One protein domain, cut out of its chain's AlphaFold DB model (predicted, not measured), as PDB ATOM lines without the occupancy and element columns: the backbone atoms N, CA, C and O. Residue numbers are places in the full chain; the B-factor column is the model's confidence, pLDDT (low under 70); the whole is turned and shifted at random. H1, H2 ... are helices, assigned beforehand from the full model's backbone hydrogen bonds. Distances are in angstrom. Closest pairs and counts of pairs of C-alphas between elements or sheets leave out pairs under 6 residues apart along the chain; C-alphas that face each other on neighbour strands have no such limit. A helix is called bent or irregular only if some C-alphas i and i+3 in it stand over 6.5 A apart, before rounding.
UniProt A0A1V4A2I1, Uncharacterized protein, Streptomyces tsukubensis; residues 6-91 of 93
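This is residues 6 to 91 of the 93 residues of an uncharacterized protein of Streptomyces tsukubensis (UniProt A0A1V4A2I1). Two helices, H1 and H2, lie side by side and run the same way, and a third, H3, folds back from the far end of H2, making a narrow V with it. H3 touches H2 only near the closed end of the V, and residues 79 to 91 stick out free, while an 18-residue loop returns from the end of H1 to the start of H2. The printed part has 86 residues with three named helices, H1, H2 and H3 in that order, and no named strand; the class is all helix. The whole is loose, with a radius of gyration of the C-alphas of 15.3 A, and flat, spanning 45 by 36 by 15 A.

H1, residues 6 to 22, touches H2, residues 41 to 63, the closest C-alphas being those of Ala 12 and Val 45, 4.8 A apart. Their lines stand at a shallow tilt of 24 degrees, and they run the same way. H3, residues 67 to 89, was assigned as one helix by its hydrogen bonds but is bent: C-alphas 74 and 77 are 6.6 A apart. Its arms, H3a, residues 67 to 74, and H3b, residues 77 to 89, stand at a shallow tilt of 12 degrees. H2 touches H3a with residues 57 to 61 alone; the closest C-alphas are those of Glu 61 and Gly 70, 5.2 A apart. H2 and H3a form a helical hairpin, running opposite ways at a shallow tilt of 18 degrees. H3b touches no helix, and H1 is apart from both arms. Every O i to N i+4 pair is within hydrogen-bond range in H2, H3a and H3b; in H1 it is 12 of 13.

H1 begins at C-alpha 6, at (-41.080, 6.756, -49.444), and measures 25.0 A from first to last C-alpha. H2 begins at C-alpha 41, at (-40.179, 5.779, -41.683), and measures 32.0 A. H3a measures 10.6 A and H3b 18.7 A, the latter ending at C-alpha 89, at (-24.181, -3.490, -50.612).

The two C-alphas farthest apart are those of Gly 32 and Ala 68, at 45.1 A. Without residues 79 to 91, which stand free, the body of 73 residues spans 45 by 21 by 15 A. The link from H1 to H2, residues 23 to 40, is long, and that from H2 to H3a is tight, with 3 residues. The printed part has no cut. Its mean pLDDT is 94.3, and residues 90 to 91 are under 70.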
ATOM      1  N   ASP A   6     -40.110   7.686 -48.842       96.06
ATOM      2  CA  ASP A   6     -41.080   6.756 -49.444       96.06
ATOM      3  C   ASP A   6     -40.515   5.333 -49.591       96.06
ATOM      4  O   ASP A   6     -41.199   4.332 -49.331       96.06
ATOM      5  N   GLU A   7     -39.231   5.218 -49.941       97.44
ATOM      6  CA  GLU A   7     -38.526   3.934 -49.941       97.44
ATOM      7  C   GLU A   7     -38.435   3.364 -48.521       97.44
ATOM      8  O   GLU A   7     -38.691   2.174 -48.308       97.44
ATOM      9  N   TRP A   8     -38.130   4.202 -47.527       97.62
ATOM     10  CA  TRP A   8     -38.147   3.782 -46.127       97.62
ATOM     11  C   TRP A   8     -39.536   3.373 -45.655       97.62
ATOM     12  O   TRP A   8     -39.652   2.387 -44.931       97.62
ATOM     13  N   LEU A   9     -40.587   4.074 -46.075       98.19
ATOM     14  CA  LEU A   9     -41.971   3.776 -45.720       98.19
ATOM     15  C   LEU A   9     -42.379   2.406 -46.253       98.19
ATOM     16  O   LEU A   9     -42.981   1.611 -45.532       98.19
ATOM     17  N   THR A  10     -41.973   2.095 -47.481       98.19
ATOM     18  CA  THR A  10     -42.166   0.774 -48.084       98.19
ATOM     19  C   THR A  10     -41.465  -0.312 -47.263       98.19
ATOM     20  O   THR A  10     -42.088  -1.307 -46.885       98.19
ATOM     21  N   ILE A  11     -40.196  -0.101 -46.895       98.12
ATOM     22  CA  ILE A  11     -39.448  -1.042 -46.046       98.12
ATOM     23  C   ILE A  11     -40.117  -1.188 -44.671       98.12
ATOM     24  O   ILE A  11     -40.271  -2.307 -44.187       98.12
ATOM     25  N   ALA A  12     -40.564  -0.092 -44.056       98.38
ATOM     26  CA  ALA A  12     -41.202  -0.107 -42.744       98.38
ATOM     27  C   ALA A  12     -42.479  -0.956 -42.743       98.38
ATOM     28  O   ALA A  12     -42.687  -1.751 -41.824       98.38
ATOM     29  N   ARG A  13     -43.297  -0.860 -43.801       98.25
ATOM     30  CA  ARG A  13     -44.489  -1.706 -43.975       98.25
ATOM     31  C   ARG A  13     -44.122  -3.187 -44.068       98.25
ATOM     32  O   ARG A  13     -44.761  -3.998 -43.398       98.25
ATOM     33  N   TYR A  14     -43.086  -3.543 -44.830       98.44
ATOM     34  CA  TYR A  14     -42.635  -4.936 -44.944       98.44
ATOM     35  C   TYR A  14     -42.057  -5.482 -43.638       98.44
ATOM     36  O   TYR A  14     -42.409  -6.588 -43.232       98.44
ATOM     37  N   VAL A  15     -41.215  -4.707 -42.950       98.25
ATOM     38  CA  VAL A  15     -40.637  -5.110 -41.661       98.25
ATOM     39  C   VAL A  15     -41.739  -5.306 -40.621       98.25
ATOM     40  O   VAL A  15     -41.731  -6.317 -39.922       98.25
ATOM     41  N   ARG A  16     -42.730  -4.404 -40.566       98.31
ATOM     42  CA  ARG A  16     -43.902  -4.576 -39.700       98.31
ATOM     43  C   ARG A  16     -44.679  -5.840 -40.038       98.31
ATOM     44  O   ARG A  16     -45.031  -6.595 -39.139       98.31
ATOM     45  N   HIS A  17     -44.944  -6.077 -41.322       98.12
ATOM     46  CA  HIS A  17     -45.667  -7.270 -41.753       98.12
ATOM     47  C   HIS A  17     -44.941  -8.550 -41.324       98.12
ATOM     48  O   HIS A  17     -45.572  -9.439 -40.762       98.12
ATOM     49  N   ALA A  18     -43.623  -8.625 -41.525       98.12
ATOM     50  CA  ALA A  18     -42.812  -9.762 -41.097       98.12
ATOM     51  C   ALA A  18     -42.809  -9.940 -39.570       98.12
ATOM     52  O   ALA A  18     -43.001 -11.052 -39.085       98.12
ATOM     53  N   ALA A  19     -42.650  -8.855 -38.807       97.56
ATOM     54  CA  ALA A  19     -42.701  -8.889 -37.346       97.56
ATOM     55  C   ALA A  19     -44.045  -9.419 -36.826       97.56
ATOM     56  O   ALA A  19     -44.059 -10.336 -36.009       97.56
ATOM     57  N   ASN A  20     -45.163  -8.938 -37.376       97.25
ATOM     58  CA  ASN A  20     -46.506  -9.374 -36.983       97.25
ATOM     59  C   ASN A  20     -46.792 -10.853 -37.315       97.25
ATOM     60  O   ASN A  20     -47.756 -11.416 -36.806       97.25
ATOM     61  N   LYS A  21     -45.999 -11.499 -38.185       97.06
ATOM     62  CA  LYS A  21     -46.118 -12.945 -38.449       97.06
ATOM     63  C   LYS A  21     -45.441 -13.804 -37.387       97.06
ATOM     64  O   LYS A  21     -45.813 -14.963 -37.240       97.06
ATOM     65  N   LEU A  22     -44.436 -13.264 -36.702       95.81
ATOM     66  CA  LEU A  22     -43.599 -14.009 -35.759       95.81
ATOM     67  C   LEU A  22     -43.836 -13.604 -34.302       95.81
ATOM     68  O   LEU A  22     -43.425 -14.325 -33.399       95.81
ATOM     69  N   GLY A  23     -44.481 -12.464 -34.065       92.44
ATOM     70  CA  GLY A  23     -44.710 -11.915 -32.738       92.44
ATOM     71  C   GLY A  23     -45.983 -11.073 -32.651       92.44
ATOM     72  O   GLY A  23     -46.816 -11.106 -33.558       92.44
ATOM     73  N   PRO A  24     -46.150 -10.328 -31.545       92.62
ATOM     74  CA  PRO A  24     -47.301  -9.460 -31.337       92.62
ATOM     75  C   PRO A  24     -47.442  -8.405 -32.434       92.62
ATOM     76  O   PRO A  24     -46.456  -7.955 -33.020       92.62
ATOM     77  N   GLU A  25     -48.674  -7.956 -32.666       95.38
ATOM     78  CA  GLU A  25     -48.925  -6.904 -33.643       95.38
ATOM     79  C   GLU A  25     -48.285  -5.576 -33.227       95.38
ATOM     80  O   GLU A  25     -48.547  -5.020 -32.158       95.38
ATOM     81  N   LEU A  26     -47.463  -5.035 -34.120       96.38
ATOM     82  CA  LEU A  26     -46.906  -3.698 -34.005       96.38
ATOM     83  C   LEU A  26     -47.935  -2.625 -34.406       96.38
ATOM     84  O   LEU A  26     -48.798  -2.863 -35.259       96.38
ATOM     85  N   PRO A  27     -47.827  -1.407 -33.844       96.19
ATOM     86  CA  PRO A  27     -48.799  -0.344 -34.065       96.19
ATOM     87  C   PRO A  27     -48.850   0.179 -35.512       96.19
ATOM     88  O   PRO A  27     -47.873   0.179 -36.269       96.19
ATOM     89  N   LEU A  28     -50.024   0.709 -35.862       96.75
ATOM     90  CA  LEU A  28     -50.284   1.471 -37.086       96.75
ATOM     91  C   LEU A  28     -49.919   2.953 -36.880       96.75
ATOM     92  O   LEU A  28     -50.813   3.783 -36.715       96.75
ATOM     93  N   CYS A  29     -48.620   3.252 -36.779       98.00
ATOM     94  CA  CYS A  29     -48.102   4.589 -36.467       98.00
ATOM     95  C   CYS A  29     -47.063   5.150 -37.457       98.00
ATOM     96  O   CYS A  29     -46.325   6.073 -37.098       98.00
ATOM     97  N   LEU A  30     -47.001   4.610 -38.680       98.25
ATOM     98  CA  LEU A  30     -46.210   5.192 -39.770       98.25
ATOM     99  C   LEU A  30     -46.781   6.549 -40.213       98.25
ATOM    100  O   LEU A  30     -47.958   6.819 -39.958       98.25
ATOM    101  N   PRO A  31     -45.987   7.371 -40.926       97.31
ATOM    102  CA  PRO A  31     -46.500   8.552 -41.615       97.31
ATOM    103  C   PRO A  31     -47.760   8.244 -42.445       97.31
ATOM    104  O   PRO A  31     -47.774   7.302 -43.247       97.31
ATOM    105  N   GLY A  32     -48.822   9.021 -42.225       95.81
ATOM    106  CA  GLY A  32     -50.131   8.883 -42.865       95.81
ATOM    107  C   GLY A  32     -51.064   7.830 -42.254       95.81
ATOM    108  O   GLY A  32     -52.145   7.599 -42.795       95.81
ATOM    109  N   GLU A  33     -50.685   7.160 -41.162       97.50
ATOM    110  CA  GLU A  33     -51.541   6.170 -40.493       97.50
ATOM    111  C   GLU A  33     -52.377   6.775 -39.349       97.50
ATOM    112  O   GLU A  33     -51.989   7.785 -38.766       97.50
ATOM    113  N   PRO A  34     -53.505   6.144 -38.953       95.94
ATOM    114  CA  PRO A  34     -54.438   6.724 -37.979       95.94
ATOM    115  C   PRO A  34     -53.840   7.064 -36.609       95.94
ATOM    116  O   PRO A  34     -54.400   7.878 -35.882       95.94
ATOM    117  N   ARG A  35     -52.733   6.415 -36.228       96.62
ATOM    118  CA  ARG A  35     -52.011   6.677 -34.975       96.62
ATOM    119  C   ARG A  35     -50.583   7.144 -35.239       96.62
ATOM    120  O   ARG A  35     -49.675   6.738 -34.513       96.62
ATOM    121  N   GLU A  36     -50.371   7.925 -36.299       97.50
ATOM    122  CA  GLU A  36     -49.067   8.498 -36.637       97.50
ATOM    123  C   GLU A  36     -48.385   9.091 -35.395       97.50
ATOM    124  O   GLU A  36     -48.963   9.891 -34.661       97.50
ATOM    125  N   CYS A  37     -47.146   8.663 -35.140       97.31
ATOM    126  CA  CYS A  37     -46.429   9.013 -33.912       97.31
ATOM    127  C   CYS A  37     -45.335  10.080 -34.100       97.31
ATOM    128  O   CYS A  37     -44.518  10.274 -33.201       97.31
ATOM    129  N   GLY A  38     -45.279  10.723 -35.272       96.94
ATOM    130  CA  GLY A  38     -44.309  11.773 -35.612       96.94
ATOM    131  C   GLY A  38     -42.876  11.295 -35.888       96.94
ATOM    132  O   GLY A  38     -41.992  12.115 -36.120       96.94
ATOM    133  N   ARG A  39     -42.616   9.982 -35.862       97.69
ATOM    134  CA  ARG A  39     -41.310   9.396 -36.220       97.69
ATOM    135  C   ARG A  39     -41.215   9.137 -37.719       97.69
ATOM    136  O   ARG A  39     -42.195   8.720 -38.336       97.69
ATOM    137  N   THR A  40     -40.016   9.289 -38.279       97.69
ATOM    138  CA  THR A  40     -39.766   9.008 -39.702       97.69
ATOM    139  C   THR A  40     -39.934   7.524 -40.016       97.69
ATOM    140  O   THR A  40     -39.902   6.663 -39.123       97.69
ATOM    141  N   ALA A  41     -40.091   7.179 -41.294       98.00
ATOM    142  CA  ALA A  41     -40.179   5.779 -41.683       98.00
ATOM    143  C   ALA A  41     -38.867   5.033 -41.385       98.00
ATOM    144  O   ALA A  41     -38.893   3.898 -40.906       98.00
ATOM    145  N   GLN A  42     -37.718   5.694 -41.564       97.69
ATOM    146  CA  GLN A  42     -36.411   5.134 -41.218       97.69
ATOM    147  C   GLN A  42     -36.318   4.757 -39.730       97.69
ATOM    148  O   GLN A  42     -35.826   3.677 -39.393       97.69
ATOM    149  N   GLN A  43     -36.813   5.614 -38.829       98.00
ATOM    150  CA  GLN A  43     -36.821   5.332 -37.390       98.00
ATOM    151  C   GLN A  43     -37.673   4.100 -37.057       98.00
ATOM    152  O   GLN A  43     -37.256   3.265 -36.251       98.00
ATOM    153  N   HIS A  44     -38.825   3.945 -37.715       98.50
ATOM    154  CA  HIS A  44     -39.653   2.746 -37.579       98.50
ATOM    155  C   HIS A  44     -38.940   1.491 -38.086       98.50
ATOM    156  O   HIS A  44     -38.952   0.476 -37.393       98.50
ATOM    157  N   VAL A  45     -38.267   1.554 -39.242       98.25
ATOM    158  CA  VAL A  45     -37.479   0.424 -39.762       98.25
ATOM    159  C   VAL A  45     -36.438  -0.031 -38.746       98.25
ATOM    160  O   VAL A  45     -36.349  -1.225 -38.478       98.25
ATOM    161  N   ILE A  46     -35.681   0.893 -38.148       97.94
ATOM    162  CA  ILE A  46     -34.649   0.552 -37.158       97.94
ATOM    163  C   ILE A  46     -35.273  -0.149 -35.945       97.94
ATOM    164  O   ILE A  46     -34.831  -1.235 -35.563       97.94
ATOM    165  N   ALA A  47     -36.319   0.445 -35.361       97.94
ATOM    166  CA  ALA A  47     -36.967  -0.095 -34.168       97.94
ATOM    167  C   ALA A  47     -37.605  -1.469 -34.429       97.94
ATOM    168  O   ALA A  47     -37.412  -2.416 -33.663       97.94
ATOM    169  N   TRP A  48     -38.337  -1.608 -35.533       98.38
ATOM    170  CA  TRP A  48     -39.049  -2.840 -35.852       98.38
ATOM    171  C   TRP A  48     -38.133  -3.941 -36.381       98.38
ATOM    172  O   TRP A  48     -38.394  -5.110 -36.113       98.38
ATOM    173  N   ALA A  49     -37.025  -3.612 -37.051       97.94
ATOM    174  CA  ALA A  49     -36.024  -4.607 -37.433       97.94
ATOM    175  C   ALA A  49     -35.313  -5.190 -36.203       97.94
ATOM    176  O   ALA A  49     -35.061  -6.394 -36.152       97.94
ATOM    177  N   ALA A  50     -35.029  -4.362 -35.190       97.38
ATOM    178  CA  ALA A  50     -34.489  -4.839 -33.920       97.38
ATOM    179  C   ALA A  50     -35.475  -5.784 -33.212       97.38
ATOM    180  O   ALA A  50     -35.079  -6.867 -32.781       97.38
ATOM    181  N   HIS A  51     -36.760  -5.414 -33.168       97.25
ATOM    182  CA  HIS A  51     -37.819  -6.274 -32.639       97.25
ATOM    183  C   HIS A  51     -37.911  -7.609 -33.398       97.25
ATOM    184  O   HIS A  51     -37.837  -8.672 -32.783       97.25
ATOM    185  N   LEU A  52     -37.984  -7.568 -34.734       97.50
ATOM    186  CA  LEU A  52     -38.040  -8.758 -35.585       97.50
ATOM    187  C   LEU A  52     -36.836  -9.682 -35.358       97.50
ATOM    188  O   LEU A  52     -37.004 -10.899 -35.259       97.50
ATOM    189  N   ARG A  53     -35.626  -9.122 -35.238       96.00
ATOM    190  CA  ARG A  53     -34.416  -9.899 -34.945       96.00
ATOM    191  C   ARG A  53     -34.514 -10.600 -33.591       96.00
ATOM    192  O   ARG A  53     -34.178 -11.776 -33.516       96.00
ATOM    193  N   ALA A  54     -34.968  -9.902 -32.551       95.94
ATOM    194  CA  ALA A  54     -35.087 -10.468 -31.208       95.94
ATOM    195  C   ALA A  54     -36.105 -11.619 -31.158       95.94
ATOM    196  O   ALA A  54     -35.789 -12.696 -30.657       95.94
ATOM    197  N   VAL A  55     -37.288 -11.426 -31.748       96.81
ATOM    198  CA  VAL A  55     -38.317 -12.474 -31.837       96.81
ATOM    199  C   VAL A  55     -37.808 -13.676 -32.636       96.81
ATOM    200  O   VAL A  55     -37.950 -14.815 -32.199       96.81
ATOM    201  N   SER A  56     -37.148 -13.437 -33.773       95.69
ATOM    202  CA  SER A  56     -36.589 -14.518 -34.597       95.69
ATOM    203  C   SER A  56     -35.508 -15.306 -33.854       95.69
ATOM    204  O   SER A  56     -35.483 -16.530 -33.929       95.69
ATOM    205  N   HIS A  57     -34.626 -14.618 -33.123       95.12
ATOM    206  CA  HIS A  57     -33.596 -15.250 -32.297       95.12
ATOM    207  C   HIS A  57     -34.232 -16.173 -31.255       95.12
ATOM    208  O   HIS A  57     -33.853 -17.338 -31.165       95.12
ATOM    209  N   HIS A  58     -35.231 -15.680 -30.522       94.12
ATOM    210  CA  HIS A  58     -35.925 -16.467 -29.506       94.12
ATOM    211  C   HIS A  58     -36.593 -17.723 -30.091       94.12
ATOM    212  O   HIS A  58     -36.467 -18.813 -29.535       94.12
ATOM    213  N   LEU A  59     -37.250 -17.594 -31.248       94.69
ATOM    214  CA  LEU A  59     -37.862 -18.732 -31.940       94.69
ATOM    215  C   LEU A  59     -36.826 -19.773 -32.381       94.69
ATOM    216  O   LEU A  59     -37.090 -20.969 -32.287       94.69
ATOM    217  N   ILE A  60     -35.646 -19.342 -32.838       94.56
ATOM    218  CA  ILE A  60     -34.549 -20.256 -33.178       94.56
ATOM    219  C   ILE A  60     -34.126 -21.046 -31.938       94.56
ATOM    220  O   ILE A  60     -34.044 -22.270 -32.006       94.56
ATOM    221  N   GLU A  61     -33.909 -20.380 -30.802       92.19
ATOM    222  CA  GLU A  61     -33.532 -21.056 -29.554       92.19
ATOM    223  C   GLU A  61     -34.577 -22.102 -29.140       92.19
ATOM    224  O   GLU A  61     -34.207 -23.231 -28.829       92.19
ATOM    225  N   GLN A  62     -35.871 -21.775 -29.229       93.62
ATOM    226  CA  GLN A  62     -36.960 -22.693 -28.874       93.62
ATOM    227  C   GLN A  62     -37.145 -23.862 -29.850       93.62
ATOM    228  O   GLN A  62     -37.498 -24.963 -29.432       93.62
ATOM    229  N   ALA A  63     -36.954 -23.633 -31.151       93.12
ATOM    230  CA  ALA A  63     -37.215 -24.632 -32.186       93.12
ATOM    231  C   ALA A  63     -35.999 -25.516 -32.499       93.12
ATOM    232  O   ALA A  63     -36.124 -26.518 -33.210       93.12
ATOM    233  N   THR A  64     -34.805 -25.149 -32.026       92.06
ATOM    234  CA  THR A  64     -33.605 -25.936 -32.307       92.06
ATOM    235  C   THR A  64     -33.559 -27.217 -31.473       92.06
ATOM    236  O   THR A  64     -33.789 -27.192 -30.268       92.06
ATOM    237  N   PRO A  65     -33.212 -28.366 -32.081       88.06
ATOM    238  CA  PRO A  65     -33.237 -29.659 -31.393       88.06
ATOM    239  C   PRO A  65     -32.044 -29.867 -30.445       88.06
ATOM    240  O   PRO A  65     -31.940 -30.911 -29.809       88.06
ATOM    241  N   SER A  66     -31.106 -28.916 -30.394       92.12
ATOM    242  CA  SER A  66     -29.999 -28.905 -29.439       92.12
ATOM    243  C   SER A  66     -29.418 -27.502 -29.286       92.12
ATOM    244  O   SER A  66     -29.397 -26.718 -30.239       92.12
ATOM    245  N   GLU A  67     -28.852 -27.232 -28.111       87.56
ATOM    246  CA  GLU A  67     -28.180 -25.969 -27.787       87.56
ATOM    247  C   GLU A  67     -27.067 -25.631 -28.791       87.56
ATOM    248  O   GLU A  67     -26.984 -24.507 -29.281       87.56
ATOM    249  N   ALA A  68     -26.269 -26.626 -29.198       90.50
ATOM    250  CA  ALA A  68     -25.203 -26.438 -30.181       90.50
ATOM    251  C   ALA A  68     -25.728 -25.953 -31.547       90.50
ATOM    252  O   ALA A  68     -25.096 -25.117 -32.197       90.50
ATOM    253  N   ARG A  69     -26.892 -26.451 -31.996       90.12
ATOM    254  CA  ARG A  69     -27.515 -25.995 -33.249       90.12
ATOM    255  C   ARG A  69     -28.124 -24.604 -33.103       90.12
ATOM    256  O   ARG A  69     -27.973 -23.802 -34.025       90.12
ATOM    257  N   GLY A  70     -28.743 -24.308 -31.959       91.56
ATOM    258  CA  GLY A  70     -29.216 -22.964 -31.623       91.56
ATOM    259  C   GLY A  70     -28.087 -21.942 -31.665       91.56
ATOM    260  O   GLY A  70     -28.143 -21.006 -32.465       91.56
ATOM    261  N   ALA A  71     -27.009 -22.192 -30.918       91.62
ATOM    262  CA  ALA A  71     -25.817 -21.348 -30.869       91.62
ATOM    263  C   ALA A  71     -25.190 -21.129 -32.258       91.62
ATOM    264  O   ALA A  71     -24.800 -20.009 -32.600       91.62
ATOM    265  N   HIS A  72     -25.137 -22.174 -33.095       93.69
ATOM    266  CA  HIS A  72     -24.646 -22.052 -34.468       93.69
ATOM    267  C   HIS A  72     -25.521 -21.124 -35.334       93.69
ATOM    268  O   HIS A  72     -24.993 -20.300 -36.086       93.69
ATOM    269  N   ALA A  73     -26.847 -21.249 -35.240       94.06
ATOM    270  CA  ALA A  73     -27.789 -20.483 -36.053       94.06
ATOM    271  C   ALA A  73     -27.794 -18.985 -35.693       94.06
ATOM    272  O   ALA A  73     -27.702 -18.138 -36.584       94.06
ATOM    273  N   ILE A  74     -27.842 -18.655 -34.397       93.19
ATOM    274  CA  ILE A  74     -27.885 -17.264 -33.909       93.19
ATOM    275  C   ILE A  74     -26.521 -16.553 -33.973       93.19
ATOM    276  O   ILE A  74     -26.463 -15.324 -33.971       93.19
ATOM    277  N   GLY A  75     -25.421 -17.314 -34.030       93.25
ATOM    278  CA  GLY A  75     -24.054 -16.799 -34.075       93.25
ATOM    279  C   GLY A  75     -23.413 -16.966 -35.459       93.25
ATOM    280  O   GLY A  75     -23.607 -16.103 -36.317       93.25
ATOM    281  N   PRO A  76     -22.631 -18.035 -35.701       96.31
ATOM    282  CA  PRO A  76     -21.899 -18.253 -36.952       96.31
ATOM    283  C   PRO A  76     -22.713 -18.070 -38.239       96.31
ATOM    284  O   PRO A  76     -22.277 -17.351 -39.141       96.31
ATOM    285  N   LEU A  77     -23.897 -18.686 -38.334       94.69
ATOM    286  CA  LEU A  77     -24.728 -18.585 -39.535       94.69
ATOM    287  C   LEU A  77     -25.218 -17.147 -39.751       94.69
ATOM    288  O   LEU A  77     -25.118 -16.627 -40.863       94.69
ATOM    289  N   TYR A  78     -25.685 -16.483 -38.689       93.88
ATOM    290  CA  TYR A  78     -26.063 -15.071 -38.727       93.88
ATOM    291  C   TYR A  78     -24.901 -14.172 -39.180       93.88
ATOM    292  O   TYR A  78     -25.079 -13.351 -40.081       93.88
ATOM    293  N   GLN A  79     -23.703 -14.348 -38.614       95.62
ATOM    294  CA  GLN A  79     -22.525 -13.546 -38.970       95.62
ATOM    295  C   GLN A  79     -22.129 -13.729 -40.434       95.62
ATOM    296  O   GLN A  79     -21.856 -12.746 -41.124       95.62
ATOM    297  N   ARG A  80     -22.165 -14.970 -40.938       96.50
ATOM    298  CA  ARG A  80     -21.924 -15.254 -42.354       96.50
ATOM    299  C   ARG A  80     -22.916 -14.508 -43.248       96.50
ATOM    300  O   ARG A  80     -22.495 -13.821 -44.173       96.50
ATOM    301  N   ARG A  81     -24.220 -14.596 -42.960       94.44
ATOM    302  CA  ARG A  81     -25.254 -13.895 -43.746       94.44
ATOM    303  C   ARG A  81     -25.104 -12.379 -43.688       94.44
ATOM    304  O   ARG A  81     -25.265 -11.709 -44.703       94.44
ATOM    305  N   LEU A  82     -24.755 -11.834 -42.526       94.06
ATOM    306  CA  LEU A  82     -24.510 -10.403 -42.373       94.06
ATOM    307  C   LEU A  82     -23.300  -9.940 -43.199       94.06
ATOM    308  O   LEU A  82     -23.349  -8.867 -43.802       94.06
ATOM    309  N   ALA A  83     -22.230 -10.736 -43.239       95.56
ATOM    310  CA  ALA A  83     -21.060 -10.452 -44.063       95.56
ATOM    311  C   ALA A  83     -21.399 -10.477 -45.564       95.56
ATOM    312  O   ALA A  83     -21.037  -9.541 -46.275       95.56
ATOM    313  N   GLU A  84     -22.150 -11.487 -46.021       95.38
ATOM    314  CA  GLU A  84     -22.638 -11.589 -47.406       95.38
ATOM    315  C   GLU A  84     -23.451 -10.343 -47.803       95.38
ATOM    316  O   GLU A  84     -23.152  -9.706 -48.811       95.38
ATOM    317  N   LEU A  85     -24.408  -9.922 -46.966       92.06
ATOM    318  CA  LEU A  85     -25.223  -8.727 -47.220       92.06
ATOM    319  C   LEU A  85     -24.385  -7.448 -47.322       92.06
ATOM    320  O   LEU A  85     -24.605  -6.639 -48.223       92.06
ATOM    321  N   ARG A  86     -23.414  -7.267 -46.418       92.56
ATOM    322  CA  ARG A  86     -22.517  -6.100 -46.428       92.56
ATOM    323  C   ARG A  86     -21.697  -6.039 -47.711       92.56
ATOM    324  O   ARG A  86     -21.623  -4.970 -48.315       92.56
ATOM    325  N   ALA A  87     -21.152  -7.178 -48.140       92.88
ATOM    326  CA  ALA A  87     -20.387  -7.286 -49.377       92.88
ATOM    327  C   ALA A  87     -21.241  -6.967 -50.617       92.88
ATOM    328  O   ALA A  87     -20.787  -6.255 -51.510       92.88
ATOM    329  N   SER A  88     -22.500  -7.419 -50.656       85.56
ATOM    330  CA  SER A  88     -23.426  -7.096 -51.751       85.56
ATOM    331  C   SER A  88     -23.797  -5.612 -51.806       85.56
ATOM    332  O   SER A  88     -23.985  -5.069 -52.888       85.56
ATOM    333  N   THR A  89     -23.884  -4.934 -50.660       73.88
ATOM    334  CA  THR A  89     -24.181  -3.490 -50.612       73.88
ATOM    335  C   THR A  89     -22.978  -2.585 -50.889       73.88
ATOM    336  O   THR A  89     -23.172  -1.388 -51.086       73.88
ATOM    337  N   SER A  90     -21.751  -3.120 -50.888       60.34
ATOM    338  CA  SER A  90     -20.518  -2.351 -51.113       60.34
ATOM    339  C   SER A  90     -20.027  -2.337 -52.563       60.34
ATOM    340  O   SER A  90     -19.017  -1.695 -52.830       60.34
ATOM    341  N   VAL A  91     -20.694  -3.026 -53.496       46.28
ATOM    342  CA  VAL A  91     -20.349  -2.947 -54.925       46.28
ATOM    343  C   VAL A  91     -20.903  -1.628 -55.485       46.28
ATOM    344  O   VAL A  91     -22.124  -1.457 -55.494       46.28
TER     345      VAL A  91